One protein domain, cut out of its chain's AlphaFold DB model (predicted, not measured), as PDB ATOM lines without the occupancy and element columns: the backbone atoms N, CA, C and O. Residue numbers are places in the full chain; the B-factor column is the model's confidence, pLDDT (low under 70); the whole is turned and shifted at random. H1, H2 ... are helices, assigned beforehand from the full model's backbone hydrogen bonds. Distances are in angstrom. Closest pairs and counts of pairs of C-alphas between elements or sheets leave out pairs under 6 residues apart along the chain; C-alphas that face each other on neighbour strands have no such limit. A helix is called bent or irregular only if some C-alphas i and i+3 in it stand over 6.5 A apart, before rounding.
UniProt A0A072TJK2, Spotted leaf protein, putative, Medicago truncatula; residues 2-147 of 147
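Overview. This is residues 2 to 147 of the 147 residues of the protein "Spotted leaf protein, putative" of Medicago truncatula (UniProt A0A072TJK2). What is the main picture? A compact body of helices is built round H4, with H1, H2, H3 and H7 packed on it and H6 on the far side of H7; the long helix H9 starts on H6, and residues 131 to 147 stick out as an arm. What makes it up? The printed part has 146 residues with nine named helices, H1 to H9 in order, and no named strand: all helix. How large is it? It is only just compact, close to loose, with a radius of gyration of the C-alphas of 17.3 A and spans of 58 by 38 by 30 A.

Arrangement. What does the start touch? H1, residues 2 to 10, touches the hub H4, residues 43 to 59, with closest C-alphas Leu 5 and Ile 49 at 5.5 A. H2, residues 12 to 20, touches residues 52 to 57 of H4, about perpendicular at 89 degrees, with closest C-alphas Arg 15 and Leu 53 at 5.8 A. What follows? H3, residues 23 to 36, and H4 form a helical hairpin, closest at C-alphas Met 27 and Ala 46, 5.6 A. H5, residues 64 to 67, and H8, residues 109 to 112, touch no helix. What leads to the arm? H7, residues 90 to 104, touches H4 at C-alphas Arg 51 and Leu 99, 5.8 A, and forms a helical hairpin with H6, residues 72 to 86, at a shallow tilt of 23 degrees. Residues 119 to 126 of H9, residues 117 to 145, touch H6, closest at C-alphas Lys 82 and Thr 122, 5.9 A. Are the O i to N i+4 pairs within hydrogen-bond range? Every one is in H1, H2, H3, H6 and H9, with 11 of 13 in H4 and 9 of 11 in H7.

Along the chain. Where are the ends? H1 begins at C-alpha 2 (14.616, 31.204, 5.043), and H9 ends at C-alpha 145 (-18.986, 29.673, 28.653). Which are longest? H9 measures 42.8 A and H4 24.7 A; H4 is irregular, with C-alphas 52 and 55 7.3 A apart.

Size, cuts and confidence. How far does it reach? The two C-alphas farthest apart, Leu 65 and Ser 147, are 58.0 A apart. Is it cut, and where is confidence low? The printed part has no cut and no long link; residues 61 to 70 and 146 to 147 have pLDDT under 70.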
ATOM      1  N   GLU A   2      15.980  31.405   5.560       93.00
ATOM      2  CA  GLU A   2      14.616  31.204   5.043       93.00
ATOM      3  C   GLU A   2      14.515  30.376   3.751       93.00
ATOM      4  O   GLU A   2      13.901  29.322   3.778       93.00
ATOM      5  N   LYS A   3      15.196  30.744   2.654       94.81
ATOM      6  CA  LYS A   3      15.155  29.947   1.403       94.81
ATOM      7  C   LYS A   3      15.595  28.486   1.578       94.81
ATOM      8  O   LYS A   3      15.079  27.589   0.925       94.81
ATOM      9  N   ILE A   4      16.554  28.229   2.472       95.12
ATOM     10  CA  ILE A   4      17.008  26.863   2.782       95.12
ATOM     11  C   ILE A   4      15.918  26.122   3.566       95.12
ATOM     12  O   ILE A   4      15.671  24.942   3.325       95.12
ATOM     13  N   LEU A   5      15.247  26.821   4.484       96.00
ATOM     14  CA  LEU A   5      14.113  26.289   5.231       96.00
ATOM     15  C   LEU A   5      12.926  25.965   4.312       96.00
ATOM     16  O   LEU A   5      12.310  24.918   4.481       96.00
ATOM     17  N   GLU A   6      12.629  26.812   3.326       96.81
ATOM     18  CA  GLU A   6      11.593  26.550   2.318       96.81
ATOM     19  C   GLU A   6      11.876  25.255   1.554       96.81
ATOM     20  O   GLU A   6      11.009  24.390   1.474       96.81
ATOM     21  N   VAL A   7      13.110  25.068   1.075       96.31
ATOM     22  CA  VAL A   7      13.516  23.839   0.372       96.31
ATOM     23  C   VAL A   7      13.366  22.602   1.265       96.31
ATOM     24  O   VAL A   7      12.854  21.578   0.805       96.31
ATOM     25  N   ALA A   8      13.747  22.694   2.545       95.62
ATOM     26  CA  ALA A   8      13.627  21.591   3.504       95.62
ATOM     27  C   ALA A   8      12.166  21.198   3.808       95.62
ATOM     28  O   ALA A   8      11.889  20.036   4.120       95.62
ATOM     29  N   LYS A   9      11.231  22.153   3.721       96.06
ATOM     30  CA  LYS A   9       9.795  21.933   3.965       96.06
ATOM     31  C   LYS A   9       9.081  21.226   2.808       96.06
ATOM     32  O   LYS A   9       8.044  20.619   3.042       96.06
ATOM     33  N   GLN A  10       9.614  21.293   1.588       95.56
ATOM     34  CA  GLN A  10       8.908  20.841   0.383       95.56
ATOM     35  C   GLN A  10       8.764  19.318   0.277       95.56
ATOM     36  O   GLN A  10       7.652  18.822   0.131       95.56
ATOM     37  N   THR A  11       9.866  18.559   0.303       95.00
ATOM     38  CA  THR A  11       9.829  17.105   0.056       95.00
ATOM     39  C   THR A  11      10.861  16.351   0.887       95.00
ATOM     40  O   THR A  11      11.876  16.908   1.304       95.00
ATOM     41  N   GLU A  12      10.623  15.058   1.109       93.12
ATOM     42  CA  GLU A  12      11.607  14.158   1.726       93.12
ATOM     43  C   GLU A  12      12.873  14.042   0.885       93.12
ATOM     44  O   GLU A  12      13.967  14.219   1.411       93.12
ATOM     45  N   ARG A  13      12.722  13.912  -0.439       94.25
ATOM     46  CA  ARG A  13      13.842  13.895  -1.385       94.25
ATOM     47  C   ARG A  13      14.758  15.111  -1.217       94.25
ATOM     48  O   ARG A  13      15.975  14.953  -1.197       94.25
ATOM     49  N   ASN A  14      14.192  16.310  -1.054       96.31
ATOM     50  CA  ASN A  14      14.985  17.511  -0.793       96.31
ATOM     51  C   ASN A  14      15.787  17.367   0.503       96.31
ATOM     52  O   ASN A  14      16.978  17.669   0.520       96.31
ATOM     53  N   ARG A  15      15.160  16.879   1.579       95.00
ATOM     54  CA  ARG A  15      15.834  16.677   2.868       95.00
ATOM     55  C   ARG A  15      16.960  15.653   2.765       95.00
ATOM     56  O   ARG A  15      18.051  15.936   3.256       95.00
ATOM     57  N   THR A  16      16.748  14.532   2.079       93.44
ATOM     58  CA  THR A  16      17.792  13.528   1.827       93.44
ATOM     59  C   THR A  16      18.981  14.153   1.092       93.44
ATOM     60  O   THR A  16      20.104  14.087   1.592       93.44
ATOM     61  N   CYS A  17      18.754  14.883  -0.007       94.12
ATOM     62  CA  CYS A  17      19.829  15.579  -0.728       94.12
ATOM     63  C   CYS A  17      20.547  16.628   0.144       94.12
ATOM     64  O   CYS A  17      21.769  16.764   0.100       94.12
ATOM     65  N   MET A  18      19.813  17.363   0.985       95.12
ATOM     66  CA  MET A  18      20.399  18.330   1.921       95.12
ATOM     67  C   MET A  18      21.293  17.651   2.969       95.12
ATOM     68  O   MET A  18      22.367  18.162   3.300       95.12
ATOM     69  N   VAL A  19      20.888  16.488   3.481       92.50
ATOM     70  CA  VAL A  19      21.717  15.665   4.372       92.50
ATOM     71  C   VAL A  19      22.955  15.141   3.642       92.50
ATOM     72  O   VAL A  19      24.052  15.150   4.214       92.50
ATOM     73  N   GLU A  20      22.807  14.728   2.382       90.88
ATOM     74  CA  GLU A  20      23.894  14.219   1.543       90.88
ATOM     75  C   GLU A  20      25.022  15.236   1.369       90.88
ATOM     76  O   GLU A  20      26.184  14.892   1.599       90.88
ATOM     77  N   VAL A  21      24.676  16.493   1.075       92.06
ATOM     78  CA  VAL A  21      25.642  17.595   0.906       92.06
ATOM     79  C   VAL A  21      26.075  18.245   2.229       92.06
ATOM     80  O   VAL A  21      26.828  19.217   2.238       92.06
ATOM     81  N   GLY A  22      25.627  17.716   3.373       90.44
ATOM     82  CA  GLY A  22      26.121  18.105   4.695       90.44
ATOM     83  C   GLY A  22      25.451  19.331   5.323       90.44
ATOM     84  O   GLY A  22      26.017  19.911   6.255       90.44
ATOM     85  N   VAL A  23      24.244  19.715   4.886       93.06
ATOM     86  CA  VAL A  23      23.506  20.862   5.453       93.06
ATOM     87  C   VAL A  23      23.314  20.711   6.963       93.06
ATOM     88  O   VAL A  23      23.546  21.668   7.697       93.06
ATOM     89  N   THR A  24      22.988  19.514   7.454       90.00
ATOM     90  CA  THR A  24      22.789  19.255   8.892       90.00
ATOM     91  C   THR A  24      24.018  19.621   9.724       90.00
ATOM     92  O   THR A  24      23.911  20.326  10.729       90.00
ATOM     93  N   LYS A  25      25.214  19.210   9.280       87.38
ATOM     94  CA  LYS A  25      26.480  19.539   9.953       87.38
ATOM     95  C   LYS A  25      26.713  21.047   9.971       87.38
ATOM     96  O   LYS A  25      27.079  21.605  11.007       87.38
ATOM     97  N   THR A  26      26.478  21.700   8.836       91.69
ATOM     98  CA  THR A  26      26.623  23.149   8.692       91.69
ATOM     99  C   THR A  26      25.671  23.902   9.620       91.69
ATOM    100  O   THR A  26      26.106  24.832  10.296       91.69
ATOM    101  N   MET A  27      24.408  23.478   9.739       92.19
ATOM    102  CA  MET A  27      23.439  24.127  10.632       92.19
ATOM    103  C   MET A  27      23.826  23.989  12.105       92.19
ATOM    104  O   MET A  27      23.812  24.983  12.827       92.19
ATOM    105  N   ILE A  28      24.300  22.819  12.541       87.19
ATOM    106  CA  ILE A  28      24.823  22.642  13.908       87.19
ATOM    107  C   ILE A  28      26.011  23.584  14.169       87.19
ATOM    108  O   ILE A  28      26.095  24.209  15.230       87.19
ATOM    109  N   MET A  29      26.930  23.732  13.207       87.81
ATOM    110  CA  MET A  29      28.051  24.675  13.322       87.81
ATOM    111  C   MET A  29      27.579  26.130  13.395       87.81
ATOM    112  O   MET A  29      28.121  26.909  14.184       87.81
ATOM    113  N   VAL A  30      26.562  26.497  12.610       89.94
ATOM    114  CA  VAL A  30      25.933  27.822  12.660       89.94
ATOM    115  C   VAL A  30      25.336  28.069  14.042       89.94
ATOM    116  O   VAL A  30      25.679  29.080  14.649       89.94
ATOM    117  N   ILE A  31      24.545  27.137  14.584       88.69
ATOM    118  CA  ILE A  31      23.942  27.244  15.922       88.69
ATOM    119  C   ILE A  31      25.034  27.421  16.987       88.69
ATOM    120  O   ILE A  31      24.983  28.367  17.771       88.69
ATOM    121  N   LYS A  32      26.092  26.593  16.968       86.25
ATOM    122  CA  LYS A  32      27.233  26.720  17.900       86.25
ATOM    123  C   LYS A  32      27.920  28.086  17.797       86.25
ATOM    124  O   LYS A  32      28.257  28.694  18.812       86.25
ATOM    125  N   LYS A  33      28.151  28.581  16.578       87.62
ATOM    126  CA  LYS A  33      28.781  29.891  16.341       87.62
ATOM    127  C   LYS A  33      27.892  31.037  16.820       87.62
ATOM    128  O   LYS A  33      28.407  32.012  17.358       87.62
ATOM    129  N   LYS A  34      26.582  30.929  16.604       84.81
ATOM    130  CA  LYS A  34      25.573  31.905  17.022       84.81
ATOM    131  C   LYS A  34      25.481  31.978  18.544       84.81
ATOM    132  O   LYS A  34      25.601  33.074  19.085       84.81
ATOM    133  N   PHE A  35      25.452  30.823  19.211       78.75
ATOM    134  CA  PHE A  35      25.550  30.701  20.668       78.75
ATOM    135  C   PHE A  35      26.780  31.414  21.231       78.75
ATOM    136  O   PHE A  35      26.642  32.335  22.030       78.75
ATOM    137  N   LYS A  36      27.981  31.070  20.749       79.62
ATOM    138  CA  LYS A  36      29.235  31.685  21.219       79.62
ATOM    139  C   LYS A  36      29.282  33.207  21.049       79.62
ATOM    140  O   LYS A  36      30.046  33.869  21.735       79.62
ATOM    141  N   LYS A  37      28.513  33.749  20.101       85.38
ATOM    142  CA  LYS A  37      28.457  35.183  19.794       85.38
ATOM    143  C   LYS A  37      27.266  35.902  20.432       85.38
ATOM    144  O   LYS A  37      27.108  37.088  20.169       85.38
ATOM    145  N   GLY A  38      26.397  35.199  21.165       77.12
ATOM    146  CA  GLY A  38      25.139  35.763  21.669       77.12
ATOM    147  C   GLY A  38      24.220  36.306  20.564       77.12
ATOM    148  O   GLY A  38      23.427  37.203  20.813       77.12
ATOM    149  N   ASN A  39      24.350  35.816  19.326       80.69
ATOM    150  CA  ASN A  39      23.617  36.330  18.168       80.69
ATOM    151  C   ASN A  39      22.448  35.402  17.834       80.69
ATOM    152  O   ASN A  39      22.669  34.248  17.471       80.69
ATOM    153  N   THR A  40      21.227  35.926  17.892       80.06
ATOM    154  CA  THR A  40      19.986  35.177  17.648       80.06
ATOM    155  C   THR A  40      19.458  35.293  16.213       80.06
ATOM    156  O   THR A  40      18.575  34.530  15.834       80.06
ATOM    157  N   ILE A  41      20.014  36.176  15.373       86.19
ATOM    158  CA  ILE A  41      19.566  36.366  13.982       86.19
ATOM    159  C   ILE A  41      19.761  35.066  13.194       86.19
ATOM    160  O   ILE A  41      20.895  34.583  13.065       86.19
ATOM    161  N   GLY A  42      18.680  34.533  12.624       87.62
ATOM    162  CA  GLY A  42      18.693  33.296  11.840       87.62
ATOM    163  C   GLY A  42      18.809  32.015  12.676       87.62
ATOM    164  O   GLY A  42      18.997  30.936  12.116       87.62
ATOM    165  N   LEU A  43      18.808  32.117  14.012       87.25
ATOM    166  CA  LEU A  43      18.931  30.958  14.903       87.25
ATOM    167  C   LEU A  43      17.693  30.062  14.808       87.25
ATOM    168  O   LEU A  43      17.813  28.840  14.822       87.25
ATOM    169  N   GLU A  44      16.527  30.681  14.669       88.81
ATOM    170  CA  GLU A  44      15.250  30.000  14.525       88.81
ATOM    171  C   GLU A  44      15.207  29.125  13.272       88.81
ATOM    172  O   GLU A  44      14.930  27.930  13.356       88.81
ATOM    173  N   GLU A  45      15.558  29.672  12.113       93.25
ATOM    174  CA  GLU A  45      15.562  28.911  10.870       93.25
ATOM    175  C   GLU A  45      16.626  27.819  10.904       93.25
ATOM    176  O   GLU A  45      16.379  26.720  10.413       93.25
ATOM    177  N   ALA A  46      17.783  28.071  11.525       92.25
ATOM    178  CA  ALA A  46      18.797  27.040  11.719       92.25
ATOM    179  C   ALA A  46      18.265  25.867  12.560       92.25
ATOM    180  O   ALA A  46      18.511  24.709  12.215       92.25
ATOM    181  N   LEU A  47      17.523  26.149  13.637       90.94
ATOM    182  CA  LEU A  47      16.885  25.134  14.480       90.94
ATOM    183  C   LEU A  47      15.802  24.375  13.704       90.94
ATOM    184  O   LEU A  47      15.859  23.148  13.635       90.94
ATOM    185  N   LYS A  48      14.896  25.087  13.025       92.50
ATOM    186  CA  LYS A  48      13.832  24.499  12.192       92.50
ATOM    187  C   LYS A  48      14.407  23.596  11.090       92.50
ATOM    188  O   LYS A  48      13.968  22.457  10.936       92.50
ATOM    189  N   ILE A  49      15.440  24.046  10.368       94.56
ATOM    190  CA  ILE A  49      16.140  23.232   9.357       94.56
ATOM    191  C   ILE A  49      16.767  22.000  10.014       94.56
ATOM    192  O   ILE A  49      16.588  20.888   9.524       94.56
ATOM    193  N   THR A  50      17.485  22.172  11.128       91.75
ATOM    194  CA  THR A  50      18.140  21.049  11.818       91.75
ATOM    195  C   THR A  50      17.122  19.990  12.240       91.75
ATOM    196  O   THR A  50      17.385  18.805  12.053       91.75
ATOM    197  N   ARG A  51      15.948  20.402  12.737       90.81
ATOM    198  CA  ARG A  51      14.858  19.491  13.115       90.81
ATOM    199  C   ARG A  51      14.330  18.714  11.919       90.81
ATOM    200  O   ARG A  51      14.227  17.493  11.992       90.81
ATOM    201  N   LEU A  52      14.034  19.403  10.818       92.56
ATOM    202  CA  LEU A  52      13.513  18.770   9.604       92.56
ATOM    203  C   LEU A  52      14.485  17.729   9.039       92.56
ATOM    204  O   LEU A  52      14.059  16.671   8.590       92.56
ATOM    205  N   LEU A  53      15.788  18.012   9.083       91.69
ATOM    206  CA  LEU A  53      16.819  17.125   8.541       91.69
ATOM    207  C   LEU A  53      17.259  16.017   9.507       91.69
ATOM    208  O   LEU A  53      18.076  15.177   9.126       91.69
ATOM    209  N   TRP A  54      16.782  16.015  10.755       88.00
ATOM    210  CA  TRP A  54      17.321  15.138  11.793       88.00
ATOM    211  C   TRP A  54      17.101  13.656  11.485       88.00
ATOM    212  O   TRP A  54      18.055  12.884  11.491       88.00
ATOM    213  N   ASN A  55      15.866  13.258  11.173       84.94
ATOM    214  CA  ASN A  55      15.529  11.850  10.935       84.94
ATOM    215  C   ASN A  55      16.313  11.277   9.747       84.94
ATOM    216  O   ASN A  55      16.961  10.241   9.878       84.94
ATOM    217  N   GLU A  56      16.359  12.012   8.633       86.56
ATOM    218  CA  GLU A  56      17.165  11.667   7.454       86.56
ATOM    219  C   GLU A  56      18.654  11.498   7.798       86.56
ATOM    220  O   GLU A  56      19.332  10.574   7.341       86.56
ATOM    221  N   ALA A  57      19.192  12.384   8.636       83.56
ATOM    222  CA  ALA A  57      20.588  12.327   9.049       83.56
ATOM    223  C   ALA A  57      20.868  11.196  10.061       83.56
ATOM    224  O   ALA A  57      21.994  10.684  10.097       83.56
ATOM    225  N   ALA A  58      19.871  10.798  10.859       78.88
ATOM    226  CA  ALA A  58      19.943   9.680  11.797       78.88
ATOM    227  C   ALA A  58      19.988   8.340  11.056       78.88
ATOM    228  O   ALA A  58      20.889   7.541  11.310       78.88
ATOM    229  N   ILE A  59      19.075   8.137  10.096       78.31
ATOM    230  CA  ILE A  59      18.979   6.922   9.267       78.31
ATOM    231  C   ILE A  59      20.307   6.646   8.556       78.31
ATOM    232  O   ILE A  59      20.804   5.525   8.551       78.31
ATOM    233  N   ASN A  60      20.947   7.693   8.036       70.31
ATOM    234  CA  ASN A  60      22.222   7.583   7.329       70.31
ATOM    235  C   ASN A  60      23.456   7.499   8.257       70.31
ATOM    236  O   ASN A  60      24.586   7.658   7.793       70.31
ATOM    237  N   ASN A  61      23.265   7.312   9.571       67.69
ATOM    238  CA  ASN A  61      24.304   7.264  10.614       67.69
ATOM    239  C   ASN A  61      25.267   8.476  10.617       67.69
ATOM    240  O   ASN A  61      26.364   8.434  11.177       67.69
ATOM    241  N   ARG A  62      24.861   9.597  10.006       69.00
ATOM    242  CA  ARG A  62      25.683  10.814   9.900       69.00
ATOM    243  C   ARG A  62      25.642  11.637  11.184       69.00
ATOM    244  O   ARG A  62      26.567  12.404  11.451       69.00
ATOM    245  N   LEU A  63      24.602  11.456  12.002       68.81
ATOM    246  CA  LEU A  63      24.432  12.162  13.274       68.81
ATOM    247  C   LEU A  63      25.248  11.591  14.426       68.81
ATOM    248  O   LEU A  63      25.692  12.360  15.275       68.81
ATOM    249  N   LYS A  64      25.519  10.281  14.454       63.62
ATOM    250  CA  LYS A  64      26.283   9.669  15.552       63.62
ATOM    251  C   LYS A  64      27.703  10.243  15.651       63.62
ATOM    252  O   LYS A  64      28.232  10.406  16.742       63.62
ATOM    253  N   LEU A  65      28.282  10.661  14.523       62.03
ATOM    254  CA  LEU A  65      29.565  11.375  14.469       62.03
ATOM    255  C   LEU A  65      29.477  12.845  14.919       62.03
ATOM    256  O   LEU A  65      30.474  13.405  15.370       62.03
ATOM    257  N   LEU A  66      28.307  13.472  14.776       65.00
ATOM    258  CA  LEU A  66      28.051  14.872  15.133       65.00
ATOM    259  C   LEU A  66      27.676  15.045  16.607       65.00
ATOM    260  O   LEU A  66      28.082  16.028  17.226       65.00
ATOM    261  N   VAL A  67      26.911  14.095  17.142       65.69
ATOM    262  CA  VAL A  67      26.340  14.106  18.493       65.69
ATOM    263  C   VAL A  67      27.127  13.200  19.440       65.69
ATOM    264  O   VAL A  67      27.441  13.588  20.558       65.69
ATOM    265  N   GLY A  68      27.506  12.005  18.986       56.16
ATOM    266  CA  GLY A  68      27.955  10.903  19.840       56.16
ATOM    267  C   GLY A  68      29.390  10.979  20.356       56.16
ATOM    268  O   GLY A  68      29.862   9.999  20.919       56.16
ATOM    269  N   LYS A  69      30.103  12.098  20.172       57.06
ATOM    270  CA  LYS A  69      31.456  12.261  20.733       57.06
ATOM    271  C   LYS A  69      31.532  13.196  21.935       57.06
ATOM    272  O   LYS A  69      32.452  13.016  22.712       57.06
ATOM    273  N   ASN A  70      30.597  14.137  22.114       61.94
ATOM    274  CA  ASN A  70      30.621  15.114  23.211       61.94
ATOM    275  C   ASN A  70      29.203  15.567  23.599       61.94
ATOM    276  O   ASN A  70      28.336  15.723  22.739       61.94
ATOM    277  N   MET A  71      29.013  15.930  24.872       71.38
ATOM    278  CA  MET A  71      27.787  16.548  25.414       71.38
ATOM    279  C   MET A  71      27.481  17.947  24.837       71.38
ATOM    280  O   MET A  71      26.472  18.553  25.187       71.38
ATOM    281  N   ASP A  72      28.328  18.479  23.949       78.44
ATOM    282  CA  ASP A  72      28.261  19.846  23.420       78.44
ATOM    283  C   ASP A  72      26.900  20.221  22.835       78.44
ATOM    284  O   ASP A  72      26.442  21.343  23.030       78.44
ATOM    285  N   ILE A  73      26.276  19.319  22.066       80.44
ATOM    286  CA  ILE A  73      24.982  19.602  21.430       80.44
ATOM    287  C   ILE A  73      23.868  19.590  22.474       80.44
ATOM    288  O   ILE A  73      23.030  20.484  22.450       80.44
ATOM    289  N   MET A  74      23.886  18.659  23.430       82.25
ATOM    290  CA  MET A  74      22.906  18.666  24.520       82.25
ATOM    291  C   MET A  74      23.049  19.907  25.401       82.25
ATOM    292  O   MET A  74      22.049  20.565  25.671       82.25
ATOM    293  N   ASN A  75      24.270  20.284  25.785       81.44
ATOM    294  CA  ASN A  75      24.519  21.497  26.567       81.44
ATOM    295  C   ASN A  75      24.069  22.755  25.809       81.44
ATOM    296  O   ASN A  75      23.420  23.627  26.381       81.44
ATOM    297  N   LEU A  76      24.355  22.819  24.505       85.81
ATOM    298  CA  LEU A  76      23.901  23.894  23.627       85.81
ATOM    299  C   LEU A  76      22.372  23.978  23.570       85.81
ATOM    300  O   LEU A  76      21.816  25.048  23.786       85.81
ATOM    301  N   LEU A  77      21.691  22.863  23.295       88.06
ATOM    302  CA  LEU A  77      20.229  22.819  23.216       88.06
ATOM    303  C   LEU A  77      19.580  23.132  24.570       88.06
ATOM    304  O   LEU A  77      18.586  23.846  24.599       88.06
ATOM    305  N   THR A  78      20.170  22.683  25.679       86.62
ATOM    306  CA  THR A  78      19.717  23.010  27.043       86.62
ATOM    307  C   THR A  78      19.809  24.509  27.312       86.62
ATOM    308  O   THR A  78      18.859  25.110  27.806       86.62
ATOM    309  N   TRP A  79      20.927  25.136  26.937       84.62
ATOM    310  CA  TRP A  79      21.105  26.581  27.078       84.62
ATOM    311  C   TRP A  79      20.120  27.374  26.211       84.62
ATOM    312  O   TRP A  79      19.497  28.321  26.689       84.62
ATOM    313  N   ILE A  80      19.938  26.967  24.950       86.38
ATOM    314  CA  ILE A  80      18.968  27.583  24.036       86.38
ATOM    315  C   ILE A  80      17.553  27.462  24.616       86.38
ATOM    316  O   ILE A  80      16.803  28.438  24.642       86.38
ATOM    317  N   LEU A  81      17.202  26.275  25.115       88.25
ATOM    318  CA  LEU A  81      15.907  26.001  25.718       88.25
ATOM    319  C   LEU A  81      15.662  26.910  26.930       88.25
ATOM    320  O   LEU A  81      14.613  27.540  27.004       88.25
ATOM    321  N   LYS A  82      16.648  27.054  27.822       86.19
ATOM    322  CA  LYS A  82      16.575  27.963  28.974       86.19
ATOM    323  C   LYS A  82      16.252  29.400  28.557       86.19
ATOM    324  O   LYS A  82      15.337  29.995  29.112       86.19
ATOM    325  N   ILE A  83      16.929  29.928  27.535       83.81
ATOM    326  CA  ILE A  83      16.672  31.287  27.028       83.81
ATOM    327  C   ILE A  83      15.240  31.451  26.539       83.81
ATOM    328  O   ILE A  83      14.593  32.449  26.848       83.81
ATOM    329  N   TYR A  84      14.735  30.498  25.757       86.88
ATOM    330  CA  TYR A  84      13.383  30.610  25.220       86.88
ATOM    331  C   TYR A  84      12.310  30.428  26.294       86.88
ATOM    332  O   TYR A  84      11.284  31.106  26.243       86.88
ATOM    333  N   ILE A  85      12.567  29.594  27.306       86.12
ATOM    334  CA  ILE A  85      11.702  29.468  28.482       86.12
ATOM    335  C   ILE A  85      11.661  30.785  29.257       86.12
ATOM    336  O   ILE A  85      10.568  31.274  29.542       86.12
ATOM    337  N   ASP A  86      12.820  31.365  29.571       85.94
ATOM    338  CA  ASP A  86      12.918  32.598  30.357       85.94
ATOM    339  C   ASP A  86      12.288  33.793  29.605       85.94
ATOM    340  O   ASP A  86      11.651  34.644  30.220       85.94
ATOM    341  N   ASN A  87      12.356  33.802  28.267       85.31
ATOM    342  CA  ASN A  87      11.765  34.839  27.410       85.31
ATOM    343  C   ASN A  87      10.307  34.578  26.982       85.31
ATOM    344  O   ASN A  87       9.791  35.303  26.134       85.31
ATOM    345  N   ASN A  88       9.634  33.547  27.508       84.12
ATOM    346  CA  ASN A  88       8.265  33.172  27.105       84.12
ATOM    347  C   ASN A  88       8.082  32.883  25.595       84.12
ATOM    348  O   ASN A  88       6.975  33.000  25.075       84.12
ATOM    349  N   ASN A  89       9.132  32.468  24.883       85.94
ATOM    350  CA  ASN A  89       9.048  32.138  23.459       85.94
ATOM    351  C   ASN A  89       8.674  30.658  23.262       85.94
ATOM    352  O   ASN A  89       9.526  29.803  23.007       85.94
ATOM    353  N   PHE A  90       7.384  30.354  23.414       82.88
ATOM    354  CA  PHE A  90       6.865  28.985  23.340       82.88
ATOM    355  C   PHE A  90       7.001  28.347  21.953       82.88
ATOM    356  O   PHE A  90       7.226  27.141  21.867       82.88
ATOM    357  N   GLU A  91       6.933  29.137  20.879       84.50
ATOM    358  CA  GLU A  91       7.160  28.637  19.518       84.50
ATOM    359  C   GLU A  91       8.553  28.006  19.406       84.50
ATOM    360  O   GLU A  91       8.699  26.863  18.973       84.50
ATOM    361  N   MET A  92       9.580  28.704  19.892       86.62
ATOM    362  CA  MET A  92      10.945  28.196  19.836       86.62
ATOM    363  C   MET A  92      11.213  27.063  20.821       86.62
ATOM    364  O   MET A  92      11.992  26.161  20.508       86.62
ATOM    365  N   VAL A  93      10.541  27.044  21.975       87.12
ATOM    366  CA  VAL A  93      10.559  25.874  22.866       87.12
ATOM    367  C   VAL A  93      10.051  24.629  22.129       87.12
ATOM    368  O   VAL A  93      10.694  23.581  22.199       87.12
ATOM    369  N   ASN A  94       8.966  24.752  21.359       85.38
ATOM    370  CA  ASN A  94       8.393  23.653  20.575       85.38
ATOM    371  C   ASN A  94       9.283  23.201  19.407       85.38
ATOM    372  O   ASN A  94       9.177  22.059  18.966       85.38
ATOM    373  N   GLU A  95      10.189  24.052  18.928       85.25
ATOM    374  CA  GLU A  95      11.185  23.685  17.915       85.25
ATOM    375  C   GLU A  95      12.426  23.009  18.523       85.25
ATOM    376  O   GLU A  95      12.985  22.072  17.945       85.25
ATOM    377  N   VAL A  96      12.850  23.440  19.715       88.56
ATOM    378  CA  VAL A  96      14.063  22.949  20.392       88.56
ATOM    379  C   VAL A  96      13.814  21.648  21.156       88.56
ATOM    380  O   VAL A  96      14.673  20.767  21.156       88.56
ATOM    381  N   MET A  97      12.647  21.490  21.787       87.44
ATOM    382  CA  MET A  97      12.336  20.314  22.607       87.44
ATOM    383  C   MET A  97      12.372  18.993  21.808       87.44
ATOM    384  O   MET A  97      13.001  18.039  22.277       87.44
ATOM    385  N   PRO A  98      11.801  18.903  20.586       87.06
ATOM    386  CA  PRO A  98      11.910  17.697  19.768       87.06
ATOM    387  C   PRO A  98      13.354  17.392  19.369       87.06
ATOM    388  O   PRO A  98      13.762  16.237  19.403       87.06
ATOM    389  N   LEU A  99      14.147  18.418  19.040       87.50
ATOM    390  CA  LEU A  99      15.573  18.262  18.743       87.50
ATOM    391  C   LEU A  99      16.352  17.715  19.939       87.50
ATOM    392  O   LEU A  99      17.226  16.868  19.770       87.50
ATOM    393  N   LEU A 100      16.032  18.180  21.147       87.62
ATOM    394  CA  LEU A 100      16.657  17.699  22.372       87.62
ATOM    395  C   LEU A 100      16.317  16.230  22.632       87.62
ATOM    396  O   LEU A 100      17.227  15.444  22.880       87.62
ATOM    397  N   LYS A 101      15.042  15.842  22.493       85.69
ATOM    398  CA  LYS A 101      14.611  14.437  22.579       85.69
ATOM    399  C   LYS A 101      15.370  13.563  21.581       85.69
ATOM    400  O   LYS A 101      16.014  12.596  21.963       85.69
ATOM    401  N   LEU A 102      15.362  13.970  20.317       83.94
ATOM    402  CA  LEU A 102      16.054  13.275  19.239       83.94
ATOM    403  C   LEU A 102      17.574  13.178  19.465       83.94
ATOM    404  O   LEU A 102      18.211  12.227  19.014       83.94
ATOM    405  N   THR A 103      18.162  14.151  20.165       82.88
ATOM    406  CA  THR A 103      19.565  14.116  20.597       82.88
ATOM    407  C   THR A 103      19.771  13.084  21.702       82.88
ATOM    408  O   THR A 103      20.701  12.291  21.607       82.88
ATOM    409  N   ILE A 104      18.903  13.049  22.716       82.56
ATOM    410  CA  ILE A 104      18.954  12.062  23.808       82.56
ATOM    411  C   ILE A 104      18.863  10.635  23.257       82.56
ATOM    412  O   ILE A 104      19.644   9.785  23.669       82.56
ATOM    413  N   ASP A 105      17.987  10.405  22.275       81.25
ATOM    414  CA  ASP A 105      17.774   9.090  21.657       81.25
ATOM    415  C   ASP A 105      19.035   8.531  20.962       81.25
ATOM    416  O   ASP A 105      19.158   7.319  20.778       81.25
ATOM    417  N   VAL A 106      19.987   9.392  20.573       78.44
ATOM    418  CA  VAL A 106      21.223   8.989  19.870       78.44
ATOM    419  C   VAL A 106      22.499   9.142  20.705       78.44
ATOM    420  O   VAL A 106      23.572   8.726  20.257       78.44
ATOM    421  N   VAL A 107      22.417   9.759  21.887       79.00
ATOM    422  CA  VAL A 107      23.553   9.942  22.800       79.00
ATOM    423  C   VAL A 107      23.832   8.645  23.560       79.00
ATOM    424  O   VAL A 107      22.925   7.913  23.940       79.00
ATOM    425  N   ASP A 108      25.116   8.363  23.795       77.31
ATOM    426  CA  ASP A 108      25.539   7.213  24.596       77.31
ATOM    427  C   ASP A 108      24.984   7.302  26.029       77.31
ATOM    428  O   ASP A 108      25.060   8.345  26.684       77.31
ATOM    429  N   SER A 109      24.445   6.201  26.548       77.38
ATOM    430  CA  SER A 109      23.827   6.175  27.877       77.38
ATOM    431  C   SER A 109      24.806   6.518  29.007       77.38
ATOM    432  O   SER A 109      24.388   7.059  30.033       77.38
ATOM    433  N   ASN A 110      26.110   6.293  28.824       76.56
ATOM    434  CA  ASN A 110      27.134   6.712  29.780       76.56
ATOM    435  C   ASN A 110      27.312   8.232  29.799       76.56
ATOM    436  O   ASN A 110      27.607   8.801  30.847       76.56
ATOM    437  N   LEU A 111      27.093   8.907  28.667       75.25
ATOM    438  CA  LEU A 111      27.106  10.367  28.600       75.25
ATOM    439  C   LEU A 111      25.868  10.965  29.283       75.25
ATOM    440  O   LEU A 111      25.988  11.974  29.975       75.25
ATOM    441  N   LEU A 112      24.705  10.307  29.183       77.19
ATOM    442  CA  LEU A 112      23.488  10.727  29.893       77.19
ATOM    443  C   LEU A 112      23.642  10.678  31.421       77.19
ATOM    444  O   LEU A 112      23.076  11.516  32.120       77.19
ATOM    445  N   ARG A 113      24.451   9.755  31.957       76.19
ATOM    446  CA  ARG A 113      24.762   9.715  33.401       76.19
ATOM    447  C   ARG A 113      25.477  10.974  33.897       76.19
ATOM    448  O   ARG A 113      25.386  11.290  35.077       76.19
ATOM    449  N   ASN A 114      26.145  11.695  33.000       77.12
ATOM    450  CA  ASN A 114      26.895  12.911  33.301       77.12
ATOM    451  C   ASN A 114      26.107  14.187  32.952       77.12
ATOM    452  O   ASN A 114      26.704  15.247  32.754       77.12
ATOM    453  N   LEU A 115      24.776  14.102  32.826       76.19
ATOM    454  CA  LEU A 115      23.931  15.275  32.622       76.19
ATOM    455  C   LEU A 115      24.046  16.244  33.805       76.19
ATOM    456  O   LEU A 115      23.966  15.861  34.971       76.19
ATOM    457  N   ASN A 116      24.206  17.527  33.487       77.88
ATOM    458  CA  ASN A 116      24.270  18.598  34.474       77.88
ATOM    459  C   ASN A 116      22.906  18.768  35.173       77.88
ATOM    460  O   ASN A 116      21.871  18.726  34.515       77.88
ATOM    461  N   ILE A 117      22.890  19.047  36.480       81.94
ATOM    462  CA  ILE A 117      21.675  19.401  37.235       81.94
ATOM    463  C   ILE A 117      20.879  20.548  36.587       81.94
ATOM    464  O   ILE A 117      19.651  20.561  36.638       81.94
ATOM    465  N   GLU A 118      21.555  21.476  35.904       79.75
ATOM    466  CA  GLU A 118      20.912  22.564  35.158       79.75
ATOM    467  C   GLU A 118      19.969  22.060  34.050       79.75
ATOM    468  O   GLU A 118      18.950  22.696  33.771       79.75
ATOM    469  N   PHE A 119      20.257  20.891  33.467       81.75
ATOM    470  CA  PHE A 119      19.364  20.224  32.522       81.75
ATOM    471  C   PHE A 119      18.011  19.919  33.171       81.75
ATOM    472  O   PHE A 119      16.962  20.309  32.657       81.75
ATOM    473  N   PHE A 120      18.041  19.283  34.345       82.25
ATOM    474  CA  PHE A 120      16.840  18.899  35.080       82.25
ATOM    475  C   PHE A 120      16.049  20.124  35.544       82.25
ATOM    476  O   PHE A 120      14.836  20.166  35.362       82.25
ATOM    477  N   ILE A 121      16.727  21.161  36.051       85.06
ATOM    478  CA  ILE A 121      16.078  22.412  36.476       85.06
ATOM    479  C   ILE A 121      15.353  23.078  35.301       85.06
ATOM    480  O   ILE A 121      14.198  23.489  35.440       85.06
ATOM    481  N   THR A 122      16.012  23.179  34.143       85.19
ATOM    482  CA  THR A 122      15.421  23.747  32.920       85.19
ATOM    483  C   THR A 122      14.152  22.993  32.524       85.19
ATOM    484  O   THR A 122      13.125  23.609  32.237       85.19
ATOM    485  N   PHE A 123      14.197  21.661  32.569       82.19
ATOM    486  CA  PHE A 123      13.061  20.821  32.202       82.19
ATOM    487  C   PHE A 123      11.898  20.937  33.195       82.19
ATOM    488  O   PHE A 123      10.753  21.125  32.784       82.19
ATOM    489  N   SER A 124      12.180  20.906  34.500       84.56
ATOM    490  CA  SER A 124      11.164  21.086  35.542       84.56
ATOM    491  C   SER A 124      10.463  22.440  35.428       84.56
ATOM    492  O   SER A 124       9.238  22.496  35.515       84.56
ATOM    493  N   LYS A 125      11.210  23.524  35.168       84.12
ATOM    494  CA  LYS A 125      10.625  24.853  34.927       84.12
ATOM    495  C   LYS A 125       9.657  24.843  33.748       84.12
ATOM    496  O   LYS A 125       8.551  25.363  33.873       84.12
ATOM    497  N   GLN A 126      10.052  24.243  32.624       84.19
ATOM    498  CA  GLN A 126       9.178  24.161  31.457       84.19
ATOM    499  C   GLN A 126       7.924  23.335  31.735       84.19
ATOM    500  O   GLN A 126       6.838  23.762  31.361       84.19
ATOM    501  N   ALA A 127       8.051  22.191  32.412       82.00
ATOM    502  CA  ALA A 127       6.909  21.346  32.750       82.00
ATOM    503  C   ALA A 127       5.878  22.098  33.607       82.00
ATOM    504  O   ALA A 127       4.698  22.125  33.264       82.00
ATOM    505  N   ILE A 128       6.330  22.776  34.669       85.06
ATOM    506  CA  ILE A 128       5.465  23.599  35.531       85.06
ATOM    507  C   ILE A 128       4.772  24.690  34.709       85.06
ATOM    508  O   ILE A 128       3.566  24.889  34.825       85.06
ATOM    509  N   LYS A 129       5.521  25.373  33.841       81.38
ATOM    510  CA  LYS A 129       4.995  26.455  33.011       81.38
ATOM    511  C   LYS A 129       3.957  25.976  31.997       81.38
ATOM    512  O   LYS A 129       2.933  26.630  31.831       81.38
ATOM    513  N   SER A 130       4.197  24.836  31.350       81.44
ATOM    514  CA  SER A 130       3.237  24.206  30.442       81.44
ATOM    515  C   SER A 130       1.941  23.834  31.162       81.44
ATOM    516  O   SER A 130       0.868  24.129  30.649       81.44
ATOM    517  N   VAL A 131       2.025  23.259  32.367       85.12
ATOM    518  CA  VAL A 131       0.840  22.950  33.185       85.12
ATOM    519  C   VAL A 131       0.068  24.222  33.544       85.12
ATOM    520  O   VAL A 131      -1.147  24.260  33.380       85.12
ATOM    521  N   LEU A 132       0.758  25.281  33.980       86.81
ATOM    522  CA  LEU A 132       0.121  26.566  34.294       86.81
ATOM    523  C   LEU A 132      -0.602  27.168  33.085       86.81
ATOM    524  O   LEU A 132      -1.699  27.692  33.243       86.81
ATOM    525  N   HIS A 133      -0.010  27.083  31.893       83.50
ATOM    526  CA  HIS A 133      -0.629  27.605  30.676       83.50
ATOM    527  C   HIS A 133      -1.955  26.900  30.363       83.50
ATOM    528  O   HIS A 133      -2.965  27.575  30.196       83.50
ATOM    529  N   VAL A 134      -1.971  25.563  30.410       86.69
ATOM    530  CA  VAL A 134      -3.190  24.761  30.208       86.69
ATOM    531  C   VAL A 134      -4.261  25.100  31.248       86.69
ATOM    532  O   VAL A 134      -5.426  25.262  30.908       86.69
ATOM    533  N   LEU A 135      -3.883  25.248  32.524       90.69
ATOM    534  CA  LEU A 135      -4.836  25.608  33.580       90.69
ATOM    535  C   LEU A 135      -5.467  26.990  33.355       90.69
ATOM    536  O   LEU A 135      -6.649  27.171  33.639       90.69
ATOM    537  N   ILE A 136      -4.695  27.954  32.847       89.69
ATOM    538  CA  ILE A 136      -5.198  29.292  32.513       89.69
ATOM    539  C   ILE A 136      -6.172  29.227  31.335       89.69
ATOM    540  O   ILE A 136      -7.234  29.837  31.409       89.69
ATOM    541  N   GLU A 137      -5.843  28.486  30.275       87.25
ATOM    542  CA  GLU A 137      -6.727  28.311  29.114       87.25
ATOM    543  C   GLU A 137      -8.067  27.692  29.525       87.25
ATOM    544  O   GLU A 137      -9.118  28.260  29.234       87.25
ATOM    545  N   VAL A 138      -8.029  26.609  30.308       91.81
ATOM    546  CA  VAL A 138      -9.234  25.956  30.841       91.81
ATOM    547  C   VAL A 138     -10.063  26.921  31.693       91.81
ATOM    548  O   VAL A 138     -11.287  26.956  31.577       91.81
ATOM    549  N   PHE A 139      -9.423  27.729  32.543       90.50
ATOM    550  CA  PHE A 139     -10.130  28.717  33.357       90.50
ATOM    551  C   PHE A 139     -10.808  29.795  32.499       90.50
ATOM    552  O   PHE A 139     -11.958  30.147  32.759       90.50
ATOM    553  N   ILE A 140     -10.126  30.303  31.467       90.69
ATOM    554  CA  ILE A 140     -10.692  31.286  30.534       90.69
ATOM    555  C   ILE A 140     -11.903  30.693  29.810       90.69
ATOM    556  O   ILE A 140     -12.958  31.322  29.801       90.69
ATOM    557  N   GLU A 141     -11.784  29.476  29.272       89.00
ATOM    558  CA  GLU A 141     -12.895  28.777  28.614       89.00
ATOM    559  C   GLU A 141     -14.102  28.642  29.549       89.00
ATOM    560  O   GLU A 141     -15.219  29.009  29.178       89.00
ATOM    561  N   MET A 142     -13.876  28.211  30.797       87.62
ATOM    562  CA  MET A 142     -14.927  28.111  31.812       87.62
ATOM    563  C   MET A 142     -15.603  29.455  32.096       87.62
ATOM    564  O   MET A 142     -16.819  29.494  32.255       87.62
ATOM    565  N   VAL A 143     -14.859  30.561  32.166       85.44
ATOM    566  CA  VAL A 143     -15.453  31.889  32.397       85.44
ATOM    567  C   VAL A 143     -16.260  32.348  31.180       85.44
ATOM    568  O   VAL A 143     -17.371  32.835  31.354       85.44
ATOM    569  N   THR A 144     -15.752  32.140  29.961       82.62
ATOM    570  CA  THR A 144     -16.429  32.557  28.718       82.62
ATOM    571  C   THR A 144     -17.688  31.757  28.384       82.62
ATOM    572  O   THR A 144     -18.587  32.281  27.739       82.62
ATOM    573  N   LEU A 145     -17.781  30.496  28.819       74.81
ATOM    574  CA  LEU A 145     -18.986  29.673  28.653       74.81
ATOM    575  C   LEU A 145     -20.090  30.013  29.667       74.81
ATOM    576  O   LEU A 145     -21.241  29.634  29.465       74.81
ATOM    577  N   ASN A 146     -19.740  30.699  30.757       60.53
ATOM    578  CA  ASN A 146     -20.652  31.074  31.840       60.53
ATOM    579  C   ASN A 146     -21.094  32.552  31.782       60.53
ATOM    580  O   ASN A 146     -21.743  33.026  32.717       60.53
ATOM    581  N   SER A 147     -20.741  33.273  30.713       58.16
ATOM    582  CA  SER A 147     -21.086  34.680  30.442       58.16
ATOM    583  C   SER A 147     -21.953  34.808  29.199       58.16
ATOM    584  O   SER A 147     -22.936  35.577  29.247       58.16
TER     585      SER A 147